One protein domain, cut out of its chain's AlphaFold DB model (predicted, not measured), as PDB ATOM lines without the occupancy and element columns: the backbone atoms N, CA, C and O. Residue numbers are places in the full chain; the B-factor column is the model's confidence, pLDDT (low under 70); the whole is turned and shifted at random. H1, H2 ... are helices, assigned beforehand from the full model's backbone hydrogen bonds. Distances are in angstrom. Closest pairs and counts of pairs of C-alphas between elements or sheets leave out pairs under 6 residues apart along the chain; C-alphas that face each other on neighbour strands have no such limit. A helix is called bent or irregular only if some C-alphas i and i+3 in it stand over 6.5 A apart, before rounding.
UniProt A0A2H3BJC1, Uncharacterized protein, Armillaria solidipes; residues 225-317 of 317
ATOM      1  N   GLU A 225       2.857  45.318 -44.995       94.50
ATOM      2  CA  GLU A 225       2.006  45.825 -43.927       94.50
ATOM      3  C   GLU A 225       1.075  46.935 -44.407       94.50
ATOM      4  O   GLU A 225      -0.147  46.832 -44.302       94.50
ATOM      5  N   VAL A 226       1.653  47.978 -45.003       96.19
ATOM      6  CA  VAL A 226       0.897  49.111 -45.541       96.19
ATOM      7  C   VAL A 226       0.046  48.659 -46.726       96.19
ATOM      8  O   VAL A 226      -1.115  49.053 -46.852       96.19
ATOM      9  N   LEU A 227       0.606  47.808 -47.588       96.75
ATOM     10  CA  LEU A 227      -0.046  47.370 -48.815       96.75
ATOM     11  C   LEU A 227      -1.298  46.523 -48.551       96.75
ATOM     12  O   LEU A 227      -2.340  46.792 -49.152       96.75
ATOM     13  N   LEU A 228      -1.218  45.528 -47.662       97.56
ATOM     14  CA  LEU A 228      -2.342  44.644 -47.343       97.56
ATOM     15  C   LEU A 228      -3.496  45.429 -46.711       97.56
ATOM     16  O   LEU A 228      -4.637  45.306 -47.162       97.56
ATOM     17  N   LEU A 229      -3.206  46.274 -45.717       97.44
ATOM     18  CA  LEU A 229      -4.246  47.047 -45.032       97.44
ATOM     19  C   LEU A 229      -4.900  48.076 -45.961       97.44
ATOM     20  O   LEU A 229      -6.118  48.256 -45.931       97.44
ATOM     21  N   HIS A 230      -4.132  48.689 -46.863       96.19
ATOM     22  CA  HIS A 230      -4.696  49.607 -47.850       96.19
ATOM     23  C   HIS A 230      -5.530  48.885 -48.926       96.19
ATOM     24  O   HIS A 230      -6.518  49.432 -49.419       96.19
ATOM     25  N   LYS A 231      -5.194  47.639 -49.288       96.25
ATOM     26  CA  LYS A 231      -6.050  46.811 -50.158       96.25
ATOM     27  C   LYS A 231      -7.365  46.444 -49.483       96.25
ATOM     28  O   LYS A 231      -8.412  46.520 -50.125       96.25
ATOM     29  N   LEU A 232      -7.316  46.118 -48.193       97.56
ATOM     30  CA  LEU A 232      -8.505  45.850 -47.390       97.56
ATOM     31  C   LEU A 232      -9.418  47.083 -47.301       97.56
ATOM     32  O   LEU A 232     -10.631  46.959 -47.481       97.56
ATOM     33  N   GLN A 233      -8.848  48.276 -47.099       96.12
ATOM     34  CA  GLN A 233      -9.611  49.521 -47.200       96.12
ATOM     35  C   GLN A 233     -10.250  49.680 -48.584       96.12
ATOM     36  O   GLN A 233     -11.448  49.928 -48.662       96.12
ATOM     37  N   GLY A 234      -9.487  49.510 -49.668       94.25
ATOM     38  CA  GLY A 234     -10.007  49.673 -51.028       94.25
ATOM     39  C   GLY A 234     -11.200  48.760 -51.330       94.25
ATOM     40  O   GLY A 234     -12.187  49.208 -51.914       94.25
ATOM     41  N   TRP A 235     -11.149  47.508 -50.867       95.94
ATOM     42  CA  TRP A 235     -12.287  46.591 -50.932       95.94
ATOM     43  C   TRP A 235     -13.515  47.136 -50.187       95.94
ATOM     44  O   TRP A 235     -14.613  47.160 -50.745       95.94
ATOM     45  N   HIS A 236     -13.336  47.593 -48.946       95.38
ATOM     46  CA  HIS A 236     -14.424  48.132 -48.131       95.38
ATOM     47  C   HIS A 236     -15.037  49.403 -48.748       95.38
ATOM     48  O   HIS A 236     -16.262  49.531 -48.832       95.38
ATOM     49  N   ASP A 237     -14.197  50.314 -49.239       92.94
ATOM     50  CA  ASP A 237     -14.617  51.564 -49.878       92.94
ATOM     51  C   ASP A 237     -15.416  51.285 -51.163       92.94
ATOM     52  O   ASP A 237     -16.427  51.935 -51.432       92.94
ATOM     53  N   HIS A 238     -15.016  50.288 -51.959       92.81
ATOM     54  CA  HIS A 238     -15.774  49.888 -53.148       92.81
ATOM     55  C   HIS A 238     -17.068  49.142 -52.815       92.81
ATOM     56  O   HIS A 238     -18.056  49.327 -53.528       92.81
ATOM     57  N   MET A 239     -17.089  48.337 -51.752       91.25
ATOM     58  CA  MET A 239     -18.294  47.644 -51.286       91.25
ATOM     59  C   MET A 239     -19.365  48.633 -50.800       91.25
ATOM     60  O   MET A 239     -20.547  48.458 -51.090       91.25
ATOM     61  N   THR A 240     -18.952  49.713 -50.135       90.44
ATOM     62  CA  THR A 240     -19.854  50.755 -49.615       90.44
ATOM     63  C   THR A 240     -20.148  51.881 -50.615       90.44
ATOM     64  O   THR A 240     -21.007  52.729 -50.360       90.44
ATOM     65  N   ALA A 241     -19.481  51.897 -51.774       88.31
ATOM     66  CA  ALA A 241     -19.658  52.940 -52.777       88.31
ATOM     67  C   ALA A 241     -21.092  52.953 -53.345       88.31
ATOM     68  O   ALA A 241     -21.604  51.901 -53.731       88.31
ATOM     69  N   PRO A 242     -21.734  54.126 -53.497       86.06
ATOM     70  CA  PRO A 242     -23.058  54.218 -54.111       86.06
ATOM     71  C   PRO A 242     -23.024  53.962 -55.625       86.06
ATOM     72  O   PRO A 242     -24.039  53.605 -56.224       86.06
ATOM     73  N   GLU A 243     -21.876  54.161 -56.280       85.50
ATOM     74  CA  GLU A 243     -21.771  54.006 -57.725       85.50
ATOM     75  C   GLU A 243     -21.493  52.554 -58.133       85.50
ATOM     76  O   GLU A 243     -20.427  51.997 -57.868       85.50
ATOM     77  N   SER A 244     -22.410  51.966 -58.905       84.44
ATOM     78  CA  SER A 244     -22.329  50.564 -59.350       84.44
ATOM     79  C   SER A 244     -21.024  50.198 -60.071       84.44
ATOM     80  O   SER A 244     -20.532  49.078 -59.960       84.44
ATOM     81  N   HIS A 245     -20.419  51.132 -60.809       82.62
ATOM     82  CA  HIS A 245     -19.146  50.890 -61.489       82.62
ATOM     83  C   HIS A 245     -17.951  50.781 -60.525       82.62
ATOM     84  O   HIS A 245     -16.960  50.146 -60.884       82.62
ATOM     85  N   LYS A 246     -18.031  51.380 -59.327       83.38
ATOM     86  CA  LYS A 246     -17.038  51.207 -58.259       83.38
ATOM     87  C   LYS A 246     -17.253  49.883 -57.538       83.38
ATOM     88  O   LYS A 246     -16.297  49.134 -57.399       83.38
ATOM     89  N   GLN A 247     -18.501  49.531 -57.226       84.25
ATOM     90  CA  GLN A 247     -18.844  48.233 -56.627       84.25
ATOM     91  C   GLN A 247     -18.355  47.049 -57.470       84.25
ATOM     92  O   GLN A 247     -17.839  46.076 -56.935       84.25
ATOM     93  N   LYS A 248     -18.415  47.147 -58.807       85.50
ATOM     94  CA  LYS A 248     -17.867  46.117 -59.715       85.50
ATOM     95  C   LYS A 248     -16.376  45.821 -59.502       85.50
ATOM     96  O   LYS A 248     -15.919  44.758 -59.914       85.50
ATOM     97  N   LYS A 249     -15.612  46.733 -58.892       86.31
ATOM     98  CA  LYS A 249     -14.190  46.524 -58.591       86.31
ATOM     99  C   LYS A 249     -13.962  45.617 -57.381       86.31
ATOM    100  O   LYS A 249     -12.896  45.012 -57.317       86.31
ATOM    101  N   GLN A 250     -14.970  45.417 -56.525       87.50
ATOM    102  CA  GLN A 250     -14.839  44.623 -55.300       87.50
ATOM    103  C   GLN A 250     -14.303  43.210 -55.564       87.50
ATOM    104  O   GLN A 250     -13.499  42.709 -54.792       87.50
ATOM    105  N   THR A 251     -14.697  42.568 -56.671       87.75
ATOM    106  CA  THR A 251     -14.234  41.213 -57.009       87.75
ATOM    107  C   THR A 251     -12.725  41.181 -57.240       87.75
ATOM    108  O   THR A 251     -12.059  40.228 -56.843       87.75
ATOM    109  N   VAL A 252     -12.181  42.231 -57.863       89.62
ATOM    110  CA  VAL A 252     -10.736  42.379 -58.069       89.62
ATOM    111  C   VAL A 252     -10.045  42.671 -56.740       89.62
ATOM    112  O   VAL A 252      -8.995  42.091 -56.479       89.62
ATOM    113  N   ASP A 253     -10.641  43.501 -55.883       92.62
ATOM    114  CA  ASP A 253     -10.052  43.813 -54.578       92.62
ATOM    115  C   ASP A 253     -10.015  42.594 -53.655       92.62
ATOM    116  O   ASP A 253      -9.006  42.373 -52.999       92.62
ATOM    117  N   VAL A 254     -11.053  41.749 -53.652       94.69
ATOM    118  CA  VAL A 254     -11.055  40.485 -52.890       94.69
ATOM    119  C   VAL A 254      -9.901  39.587 -53.331       94.69
ATOM    120  O   VAL A 254      -9.192  39.044 -52.486       94.69
ATOM    121  N   ALA A 255      -9.694  39.436 -54.642       93.75
ATOM    122  CA  ALA A 255      -8.594  38.636 -55.173       93.75
ATOM    123  C   ALA A 255      -7.224  39.232 -54.806       93.75
ATOM    124  O   ALA A 255      -6.322  38.497 -54.406       93.75
ATOM    125  N   ASP A 256      -7.076  40.558 -54.886       93.81
ATOM    126  CA  ASP A 256      -5.853  41.254 -54.483       93.81
ATOM    127  C   ASP A 256      -5.584  41.112 -52.973       93.81
ATOM    128  O   ASP A 256      -4.438  40.861 -52.597       93.81
ATOM    129  N   VAL A 257      -6.603  41.246 -52.114       96.62
ATOM    130  CA  VAL A 257      -6.485  41.071 -50.655       96.62
ATOM    131  C   VAL A 257      -6.061  39.646 -50.335       96.62
ATOM    132  O   VAL A 257      -5.047  39.467 -49.668       96.62
ATOM    133  N   ARG A 258      -6.762  38.637 -50.871       96.19
ATOM    134  CA  ARG A 258      -6.419  37.220 -50.671       96.19
ATOM    135  C   ARG A 258      -4.994  36.914 -51.109       96.19
ATOM    136  O   ARG A 258      -4.219  36.348 -50.347       96.19
ATOM    137  N   ARG A 259      -4.606  37.348 -52.310       95.38
ATOM    138  CA  ARG A 259      -3.256  37.079 -52.806       95.38
ATOM    139  C   ARG A 259      -2.184  37.802 -51.992       95.38
ATOM    140  O   ARG A 259      -1.119  37.243 -51.753       95.38
ATOM    141  N   THR A 260      -2.446  39.035 -51.565       95.69
ATOM    142  CA  THR A 260      -1.502  39.780 -50.720       95.69
ATOM    143  C   THR A 260      -1.383  39.132 -49.339       95.69
ATOM    144  O   THR A 260      -0.275  39.020 -48.828       95.69
ATOM    145  N   LEU A 261      -2.486  38.630 -48.780       95.31
ATOM    146  CA  LEU A 261      -2.517  37.878 -47.525       95.31
ATOM    147  C   LEU A 261      -1.669  36.597 -47.609       95.31
ATOM    148  O   LEU A 261      -0.805  36.382 -46.763       95.31
ATOM    149  N   GLU A 262      -1.815  35.809 -48.679       94.94
ATOM    150  CA  GLU A 262      -0.963  34.636 -48.936       94.94
ATOM    151  C   GLU A 262       0.530  34.994 -49.010       94.94
ATOM    152  O   GLU A 262       1.376  34.275 -48.474       94.94
ATOM    153  N   ILE A 263       0.871  36.094 -49.694       94.38
ATOM    154  CA  ILE A 263       2.257  36.572 -49.813       94.38
ATOM    155  C   ILE A 263       2.802  36.958 -48.436       94.38
ATOM    156  O   ILE A 263       3.916  36.558 -48.097       94.38
ATOM    157  N   VAL A 264       2.015  37.689 -47.641       94.06
ATOM    158  CA  VAL A 264       2.384  38.073 -46.275       94.06
ATOM    159  C   VAL A 264       2.694  36.832 -45.450       94.06
ATOM    160  O   VAL A 264       3.810  36.732 -44.945       94.06
ATOM    161  N   LEU A 265       1.779  35.860 -45.394       93.06
ATOM    162  CA  LEU A 265       1.947  34.630 -44.611       93.06
ATOM    163  C   LEU A 265       3.216  33.858 -44.986       93.06
ATOM    164  O   LEU A 265       3.951  33.406 -44.112       93.06
ATOM    165  N   ARG A 266       3.525  33.758 -46.284       91.75
ATOM    166  CA  ARG A 266       4.749  33.096 -46.774       91.75
ATOM    167  C   ARG A 266       6.033  33.860 -46.455       91.75
ATOM    168  O   ARG A 266       7.110  33.278 -46.528       91.75
ATOM    169  N   SER A 267       5.927  35.153 -46.164       89.75
ATOM    170  CA  SER A 267       7.061  36.048 -45.921       89.75
ATOM    171  C   SER A 267       7.311  36.346 -44.442       89.75
ATOM    172  O   SER A 267       8.243  37.089 -44.135       89.75
ATOM    173  N   LEU A 268       6.507  35.797 -43.526       89.12
ATOM    174  CA  LEU A 268       6.689  35.989 -42.087       89.12
ATOM    175  C   LEU A 268       8.047  35.433 -41.638       89.12
ATOM    176  O   LEU A 268       8.395  34.290 -41.927       89.12
ATOM    177  N   THR A 269       8.818  36.240 -40.911       75.50
ATOM    178  CA  THR A 269      10.162  35.865 -40.429       75.50
ATOM    179  C   THR A 269      10.164  35.257 -39.028       75.50
ATOM    180  O   THR A 269      11.229  34.967 -38.487       75.50
ATOM    181  N   GLY A 270       8.992  35.069 -38.419       69.44
ATOM    182  CA  GLY A 270       8.841  34.520 -37.076       69.44
ATOM    183  C   GLY A 270       7.503  33.814 -36.887       69.44
ATOM    184  O   GLY A 270       6.603  33.920 -37.713       69.44
ATOM    185  N   SER A 271       7.382  33.087 -35.779       57.78
ATOM    186  CA  SER A 271       6.186  32.324 -35.398       57.78
ATOM    187  C   SER A 271       5.165  33.131 -34.585       57.78
ATOM    188  O   SER A 271       4.171  32.576 -34.122       57.78
ATOM    189  N   GLU A 272       5.417  34.419 -34.345       57.91
ATOM    190  CA  GLU A 272       4.591  35.250 -33.470       57.91
ATOM    191  C   GLU A 272       3.528  36.033 -34.249       57.91
ATOM    192  O   GLU A 272       3.801  36.617 -35.295       57.91
ATOM    193  N   ARG A 273       2.330  36.136 -33.661       74.25
ATOM    194  CA  ARG A 273       1.186  36.968 -34.092       74.25
ATOM    195  C   ARG A 273       1.437  38.482 -33.988       74.25
ATOM    196  O   ARG A 273       0.538  39.261 -33.691       74.25
ATOM    197  N   SER A 274       2.678  38.921 -34.150       85.12
ATOM    198  CA  SER A 274       3.072  40.319 -33.981       85.12
ATOM    199  C   SER A 274       2.910  41.143 -35.259       85.12
ATOM    200  O   SER A 274       2.996  42.370 -35.186       85.12
ATOM    201  N   TRP A 275       2.627  40.503 -36.403       92.50
ATOM    202  CA  TRP A 275       2.481  41.179 -37.693       92.50
ATOM    203  C   TRP A 275       1.416  42.275 -37.652       92.50
ATOM    204  O   TRP A 275       1.712  43.407 -38.021       92.50
ATOM    205  N   ALA A 276       0.213  41.992 -37.137       93.38
ATOM    206  CA  ALA A 276      -0.872  42.969 -37.045       93.38
ATOM    207  C   ALA A 276      -0.455  44.192 -36.223       93.38
ATOM    208  O   ALA A 276      -0.661  45.323 -36.654       93.38
ATOM    209  N   ARG A 277       0.227  43.981 -35.091       91.62
ATOM    210  CA  ARG A 277       0.758  45.069 -34.257       91.62
ATOM    211  C   ARG A 277       1.750  45.946 -35.026       91.62
ATOM    212  O   ARG A 277       1.670  47.169 -34.941       91.62
ATOM    213  N   VAL A 278       2.668  45.338 -35.780       91.00
ATOM    214  CA  VAL A 278       3.619  46.072 -36.635       91.00
ATOM    215  C   VAL A 278       2.874  46.811 -37.746       91.00
ATOM    216  O   VAL A 278       3.094  48.002 -37.943       91.00
ATOM    217  N   ALA A 279       1.934  46.159 -38.423       93.12
ATOM    218  CA  ALA A 279       1.209  46.763 -39.527       93.12
ATOM    219  C   ALA A 279       0.355  47.959 -39.101       93.12
ATOM    220  O   ALA A 279       0.385  49.002 -39.751       93.12
ATOM    221  N   LEU A 280      -0.349  47.839 -37.976       93.50
ATOM    222  CA  LEU A 280      -1.171  48.904 -37.410       93.50
ATOM    223  C   LEU A 280      -0.327  50.103 -36.957       93.50
ATOM    224  O   LEU A 280      -0.778  51.238 -37.090       93.50
ATOM    225  N   SER A 281       0.915  49.880 -36.512       92.31
ATOM    226  CA  SER A 281       1.811  50.955 -36.059       92.31
ATOM    227  C   SER A 281       2.244  51.938 -37.157       92.31
ATOM    228  O   SER A 281       2.660  53.052 -36.840       92.31
ATOM    229  N   PHE A 282       2.088  51.579 -38.438       91.81
ATOM    230  CA  PHE A 282       2.275  52.526 -39.541       91.81
ATOM    231  C   PHE A 282       1.193  53.608 -39.573       91.81
ATOM    232  O   PHE A 282       1.423  54.694 -40.105       91.81
ATOM    233  N   PHE A 283       0.013  53.328 -39.029       92.31
ATOM    234  CA  PHE A 283      -1.170  54.153 -39.213       92.31
ATOM    235  C   PHE A 283      -1.632  54.811 -37.915       92.31
ATOM    236  O   PHE A 283      -1.310  54.381 -36.808       92.31
ATOM    237  N   ARG A 284      -2.435  55.871 -38.052       90.69
ATOM    238  CA  ARG A 284      -3.090  56.528 -36.912       90.69
ATOM    239  C   ARG A 284      -4.173  55.635 -36.314       90.69
ATOM    240  O   ARG A 284      -4.770  54.838 -37.030       90.69
ATOM    241  N   GLU A 285      -4.482  55.860 -35.043       90.81
ATOM    242  CA  GLU A 285      -5.481  55.112 -34.263       90.81
ATOM    243  C   GLU A 285      -6.830  54.949 -34.984       90.81
ATOM    244  O   GLU A 285      -7.366  53.848 -35.046       90.81
ATOM    245  N   GLU A 286      -7.330  56.001 -35.643       92.00
ATOM    246  CA  GLU A 286      -8.568  55.929 -36.435       92.00
ATOM    247  C   GLU A 286      -8.504  54.846 -37.526       92.00
ATOM    248  O   GLU A 286      -9.431  54.054 -37.692       92.00
ATOM    249  N   PHE A 287      -7.391  54.767 -38.262       93.88
ATOM    250  CA  PHE A 287      -7.209  53.744 -39.290       93.88
ATOM    251  C   PHE A 287      -7.049  52.356 -38.678       93.88
ATOM    252  O   PHE A 287      -7.467  51.372 -39.289       93.88
ATOM    253  N   GLN A 288      -6.433  52.267 -37.496       94.50
ATOM    254  CA  GLN A 288      -6.256  51.000 -36.798       94.50
ATOM    255  C   GLN A 288      -7.618  50.408 -36.428       94.50
ATOM    256  O   GLN A 288      -7.908  49.272 -36.802       94.50
ATOM    257  N   GLN A 289      -8.499  51.212 -35.830       94.38
ATOM    258  CA  GLN A 289      -9.849  50.775 -35.478       94.38
ATOM    259  C   GLN A 289     -10.669  50.385 -36.714       94.38
ATOM    260  O   GLN A 289     -11.289  49.321 -36.744       94.38
ATOM    261  N   LEU A 290     -10.623  51.205 -37.772       95.94
ATOM    262  CA  LEU A 290     -11.300  50.887 -39.031       95.94
ATOM    263  C   LEU A 290     -10.755  49.599 -39.654       95.94
ATOM    264  O   LEU A 290     -11.510  48.828 -40.239       95.94
ATOM    265  N   THR A 291      -9.449  49.357 -39.548       96.88
ATOM    266  CA  THR A 291      -8.820  48.117 -40.006       96.88
ATOM    267  C   THR A 291      -9.376  46.906 -39.270       96.88
ATOM    268  O   THR A 291      -9.745  45.941 -39.934       96.88
ATOM    269  N   GLU A 292      -9.492  46.949 -37.944       95.94
ATOM    270  CA  GLU A 292     -10.069  45.842 -37.170       95.94
ATOM    271  C   GLU A 292     -11.503  45.517 -37.611       95.94
ATOM    272  O   GLU A 292     -11.838  44.354 -37.849       95.94
ATOM    273  N   ASP A 293     -12.334  46.544 -37.794       95.81
ATOM    274  CA  ASP A 293     -13.715  46.377 -38.256       95.81
ATOM    275  C   ASP A 293     -13.771  45.812 -39.682       95.81
ATOM    276  O   ASP A 293     -14.578  44.929 -39.989       95.81
ATOM    277  N   ARG A 294     -12.877  46.274 -40.562       97.12
ATOM    278  CA  ARG A 294     -12.758  45.765 -41.933       97.12
ATOM    279  C   ARG A 294     -12.291  44.314 -41.961       97.12
ATOM    280  O   ARG A 294     -12.811  43.560 -42.778       97.12
ATOM    281  N   VAL A 295     -11.362  43.906 -41.090       96.75
ATOM    282  CA  VAL A 295     -10.919  42.503 -40.976       96.75
ATOM    283  C   VAL A 295     -12.093  41.623 -40.551       96.75
ATOM    284  O   VAL A 295     -12.368  40.626 -41.223       96.75
ATOM    285  N   LYS A 296     -12.842  42.036 -39.517       95.50
ATOM    286  CA  LYS A 296     -14.065  41.350 -39.061       95.50
ATOM    287  C   LYS A 296     -15.079  41.172 -40.175       95.50
ATOM    288  O   LYS A 296     -15.597  40.075 -40.398       95.50
ATOM    289  N   LEU A 297     -15.323  42.241 -40.921       95.62
ATOM    290  CA  LEU A 297     -16.237  42.205 -42.050       95.62
ATOM    291  C   LEU A 297     -15.727  41.306 -43.183       95.62
ATOM    292  O   LEU A 297     -16.513  40.572 -43.782       95.62
ATOM    293  N   PHE A 298     -14.424  41.338 -43.468       95.56
ATOM    294  CA  PHE A 298     -13.823  40.555 -44.541       95.56
ATOM    295  C   PHE A 298     -13.906  39.059 -44.262       95.56
ATOM    296  O   PHE A 298     -14.410  38.332 -45.114       95.56
ATOM    297  N   PHE A 299     -13.494  38.581 -43.081       93.81
ATOM    298  CA  PHE A 299     -13.604  37.146 -42.786       93.81
ATOM    299  C   PHE A 299     -15.059  36.699 -42.591       93.81
ATOM    300  O   PHE A 299     -15.370  35.537 -42.826       93.81
ATOM    301  N   SER A 300     -15.973  37.599 -42.211       92.88
ATOM    302  CA  SER A 300     -17.408  37.279 -42.182       92.88
ATOM    303  C   SER A 300     -17.959  37.031 -43.590       92.88
ATOM    304  O   SER A 300     -18.783  36.140 -43.786       92.88
ATOM    305  N   ALA A 301     -17.491  37.797 -44.582       93.81
ATOM    306  CA  ALA A 301     -17.844  37.608 -45.989       93.81
ATOM    307  C   ALA A 301     -17.079  36.445 -46.652       93.81
ATOM    308  O   ALA A 301     -17.603  35.805 -47.565       93.81
ATOM    309  N   PHE A 302     -15.857  36.170 -46.191       94.88
ATOM    310  CA  PHE A 302     -14.941  35.158 -46.726       94.88
ATOM    311  C   PHE A 302     -14.370  34.287 -45.592       94.88
ATOM    312  O   PHE A 302     -13.224  34.489 -45.172       94.88
ATOM    313  N   PRO A 303     -15.160  33.327 -45.068       93.62
ATOM    314  CA  PRO A 303     -14.783  32.541 -43.888       93.62
ATOM    315  C   PRO A 303     -13.509  31.710 -44.058       93.62
ATOM    316  O   PRO A 303     -12.837  31.415 -43.075       93.62
ATOM    317  N   ASP A 304     -13.155  31.364 -45.296       94.25
ATOM    318  CA  ASP A 304     -11.928  30.644 -45.648       94.25
ATOM    319  C   ASP A 304     -10.647  31.429 -45.329       94.25
ATOM    320  O   ASP A 304      -9.606  30.818 -45.126       94.25
ATOM    321  N   CYS A 305     -10.715  32.759 -45.222       92.81
ATOM    322  CA  CYS A 305      -9.566  33.596 -44.867       92.81
ATOM    323  C   CYS A 305      -9.451  33.866 -43.357       92.81
ATOM    324  O   CYS A 305      -8.572  34.617 -42.936       92.81
ATOM    325  N   ARG A 306     -10.350  33.324 -42.522       93.50
ATOM    326  CA  ARG A 306     -10.378  33.625 -41.080       93.50
ATOM    327  C   ARG A 306      -9.069  33.246 -40.387       93.50
ATOM    328  O   ARG A 306      -8.500  34.063 -39.665       93.50
ATOM    329  N   ASP A 307      -8.593  32.029 -40.634       92.94
ATOM    330  CA  ASP A 307      -7.381  31.504 -39.999       92.94
ATOM    331  C   ASP A 307      -6.128  32.261 -40.455       92.94
ATOM    332  O   ASP A 307      -5.188  32.427 -39.679       92.94
ATOM    333  N   ASP A 308      -6.132  32.781 -41.681       94.06
ATOM    334  CA  ASP A 308      -5.051  33.604 -42.222       94.06
ATOM    335  C   ASP A 308      -4.935  34.940 -41.469       94.06
ATOM    336  O   ASP A 308      -3.855  35.304 -41.003       94.06
ATOM    337  N   TRP A 309      -6.049  35.657 -41.273       95.25
ATOM    338  CA  TRP A 309      -6.061  36.906 -40.494       95.25
ATOM    339  C   TRP A 309      -5.699  36.681 -39.025       95.25
ATOM    340  O   TRP A 309      -4.993  37.492 -38.421       95.25
ATOM    341  N   TYR A 310      -6.132  35.555 -38.460       93.06
ATOM    342  CA  TYR A 310      -5.777  35.160 -37.101       93.06
ATOM    343  C   TYR A 310      -4.279  34.865 -36.947       93.06
ATOM    344  O   TYR A 310      -3.667  35.251 -35.948       93.06
ATOM    345  N   GLN A 311      -3.658  34.233 -37.948       92.38
ATOM    346  CA  GLN A 311      -2.209  34.017 -37.987       92.38
ATOM    347  C   GLN A 311      -1.426  35.332 -38.035       92.38
ATOM    348  O   GLN A 311      -0.385  35.438 -37.388       92.38
ATOM    349  N   LEU A 312      -1.947  36.357 -38.721       93.44
ATOM    350  CA  LEU A 312      -1.352  37.698 -38.695       93.44
ATOM    351  C   LEU A 312      -1.484  38.395 -37.332       93.44
ATOM    352  O   LEU A 312      -0.777  39.370 -37.085       93.44
ATOM    353  N   GLY A 313      -2.343  37.898 -36.442       93.62
ATOM    354  CA  GLY A 313      -2.551  38.450 -35.107       93.62
ATOM    355  C   GLY A 313      -3.738  39.392 -34.972       93.62
ATOM    356  O   GLY A 313      -3.775  40.163 -34.018       93.62
ATOM    357  N   PHE A 314      -4.700  39.342 -35.894       94.06
ATOM    358  CA  PHE A 314      -5.986  40.005 -35.697       94.06
ATOM    359  C   PHE A 314      -6.929  39.145 -34.855       94.06
ATOM    360  O   PHE A 314      -6.944  37.916 -34.965       94.06
ATOM    361  N   GLU A 315      -7.763  39.803 -34.055       88.75
ATOM    362  CA  GLU A 315      -8.852  39.141 -33.342       88.75
ATOM    363  C   GLU A 315      -9.980  38.785 -34.319       88.75
ATOM    364  O   GLU A 315     -10.522  39.646 -35.015       88.75
ATOM    365  N   VAL A 316     -10.331  37.498 -34.367       76.38
ATOM    366  CA  VAL A 316     -11.344  36.941 -35.285       76.38
ATOM    367  C   VAL A 316     -12.544  36.326 -34.553       76.38
ATOM    368  O   VAL A 316     -13.185  35.404 -35.069       76.38
ATOM    369  N   ALA A 317     -12.796  36.787 -33.325       63.12
ATOM    370  CA  ALA A 317     -13.888  36.347 -32.457       63.12
ATOM    371  C   ALA A 317     -15.209  37.062 -32.767       63.12
ATOM    372  O   ALA A 317     -15.178  38.289 -33.020       63.12
TER     373      ALA A 317
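This is residues 225 to 317 of the 317 residues of an uncharacterized protein of Armillaria solidipes (UniProt A0A2H3BJC1). Look first at the longest helix, H3: H1 runs side by side with it in the opposite direction, and the short H2 sits at the turn between them, at one end of this long pair. On one side of the pair, H5 crosses H1 and folds back into H6, which packs on H3, while H4 stands across the beginning of H1. The printed part has 93 residues with six named helices, in the order H1, H2, H3, H4, H5, H6, and no named strand; its class is all helix. It is compact, with a radius of gyration of the C-alphas of 12.9 A, yet elongated in outline, spanning 41 by 27 by 24 A.

Find C-alpha 250 at (-14.839, 44.623, -55.300); from there H3 runs through residues 250 to 267, 25.3 A from first to last C-alpha. Now go back to the first printed residue, where C-alpha 225 is at (2.006, 45.825, -43.927); H1 takes residues 225 to 240 and is 23.1 A long. H2 is the four residues 244 to 247. After H3 you meet H4, residues 275 to 281, 9.9 A long, and then H5, residues 285 to 301, 24.4 A long. H6 takes residues 303 to 311, 14.0 A long, and ends with C-alpha 311 at (-2.209, 34.017, -37.987). H6 is irregular: C-alphas 304 and 307 are 7.3 A apart, and its line is a rough one.

Begin at Asp 253 in H3 and look across to Trp 235 in H1: their C-alphas, the closest of the two helices, are 5.1 A apart. H3 and H1 touch at a shallow tilt of 19 degrees and run opposite ways. H1 is the hub, touching H2, H3, H4 and H5. It touches H2 only at the corner by their link, closest at the C-alphas of His 238 and Gln 247, 4.9 A apart. With residues 225 to 229 alone it touches H4, about perpendicular at 79 degrees; the closest C-alphas, of Glu 225 and Ala 279, are 4.6 A apart. With residues 229 to 236 alone H1 touches H5, the same way at a steep tilt of 66 degrees; here the closest C-alphas, of His 236 and Arg 294, are 6.8 A apart. H5 and H6 form a helical hairpin: they touch, opposite ways at a steep tilt of 40 degrees, closest at the C-alphas of Phe 299 and Arg 306, 5.1 A apart. H6 in turn touches residues 258 to 265 of H3, the same way at 35.3 degrees, only just a steep tilt; the closest C-alphas, of Leu 261 and Asp 308, are 7.3 A apart. The helix packing is mostly crossed. H4 and H5 are close but not clearly touching, H4 and H6 are near each other, and H3 is apart from both H4 and H5. In H1, H3, H4 and H5 every O i to N i+4 pair is within hydrogen-bond range; in H6 3 of 5 are, and H2 is too short for such a pair.

The two C-alphas farthest apart are those of Glu 243 and Ser 271, at 41.8 A. The printed part runs from 225 to 317, the chain's last residue, and has no cut. The link from H3 to H4, seven residues, is short, and the links H1 to H2, H2 to H3, H4 to H5 and H5 to H6 are tight. The mean pLDDT of the printed part is 90.9; look for the low values, under 70, at residues 270 to 272 and at residue 317.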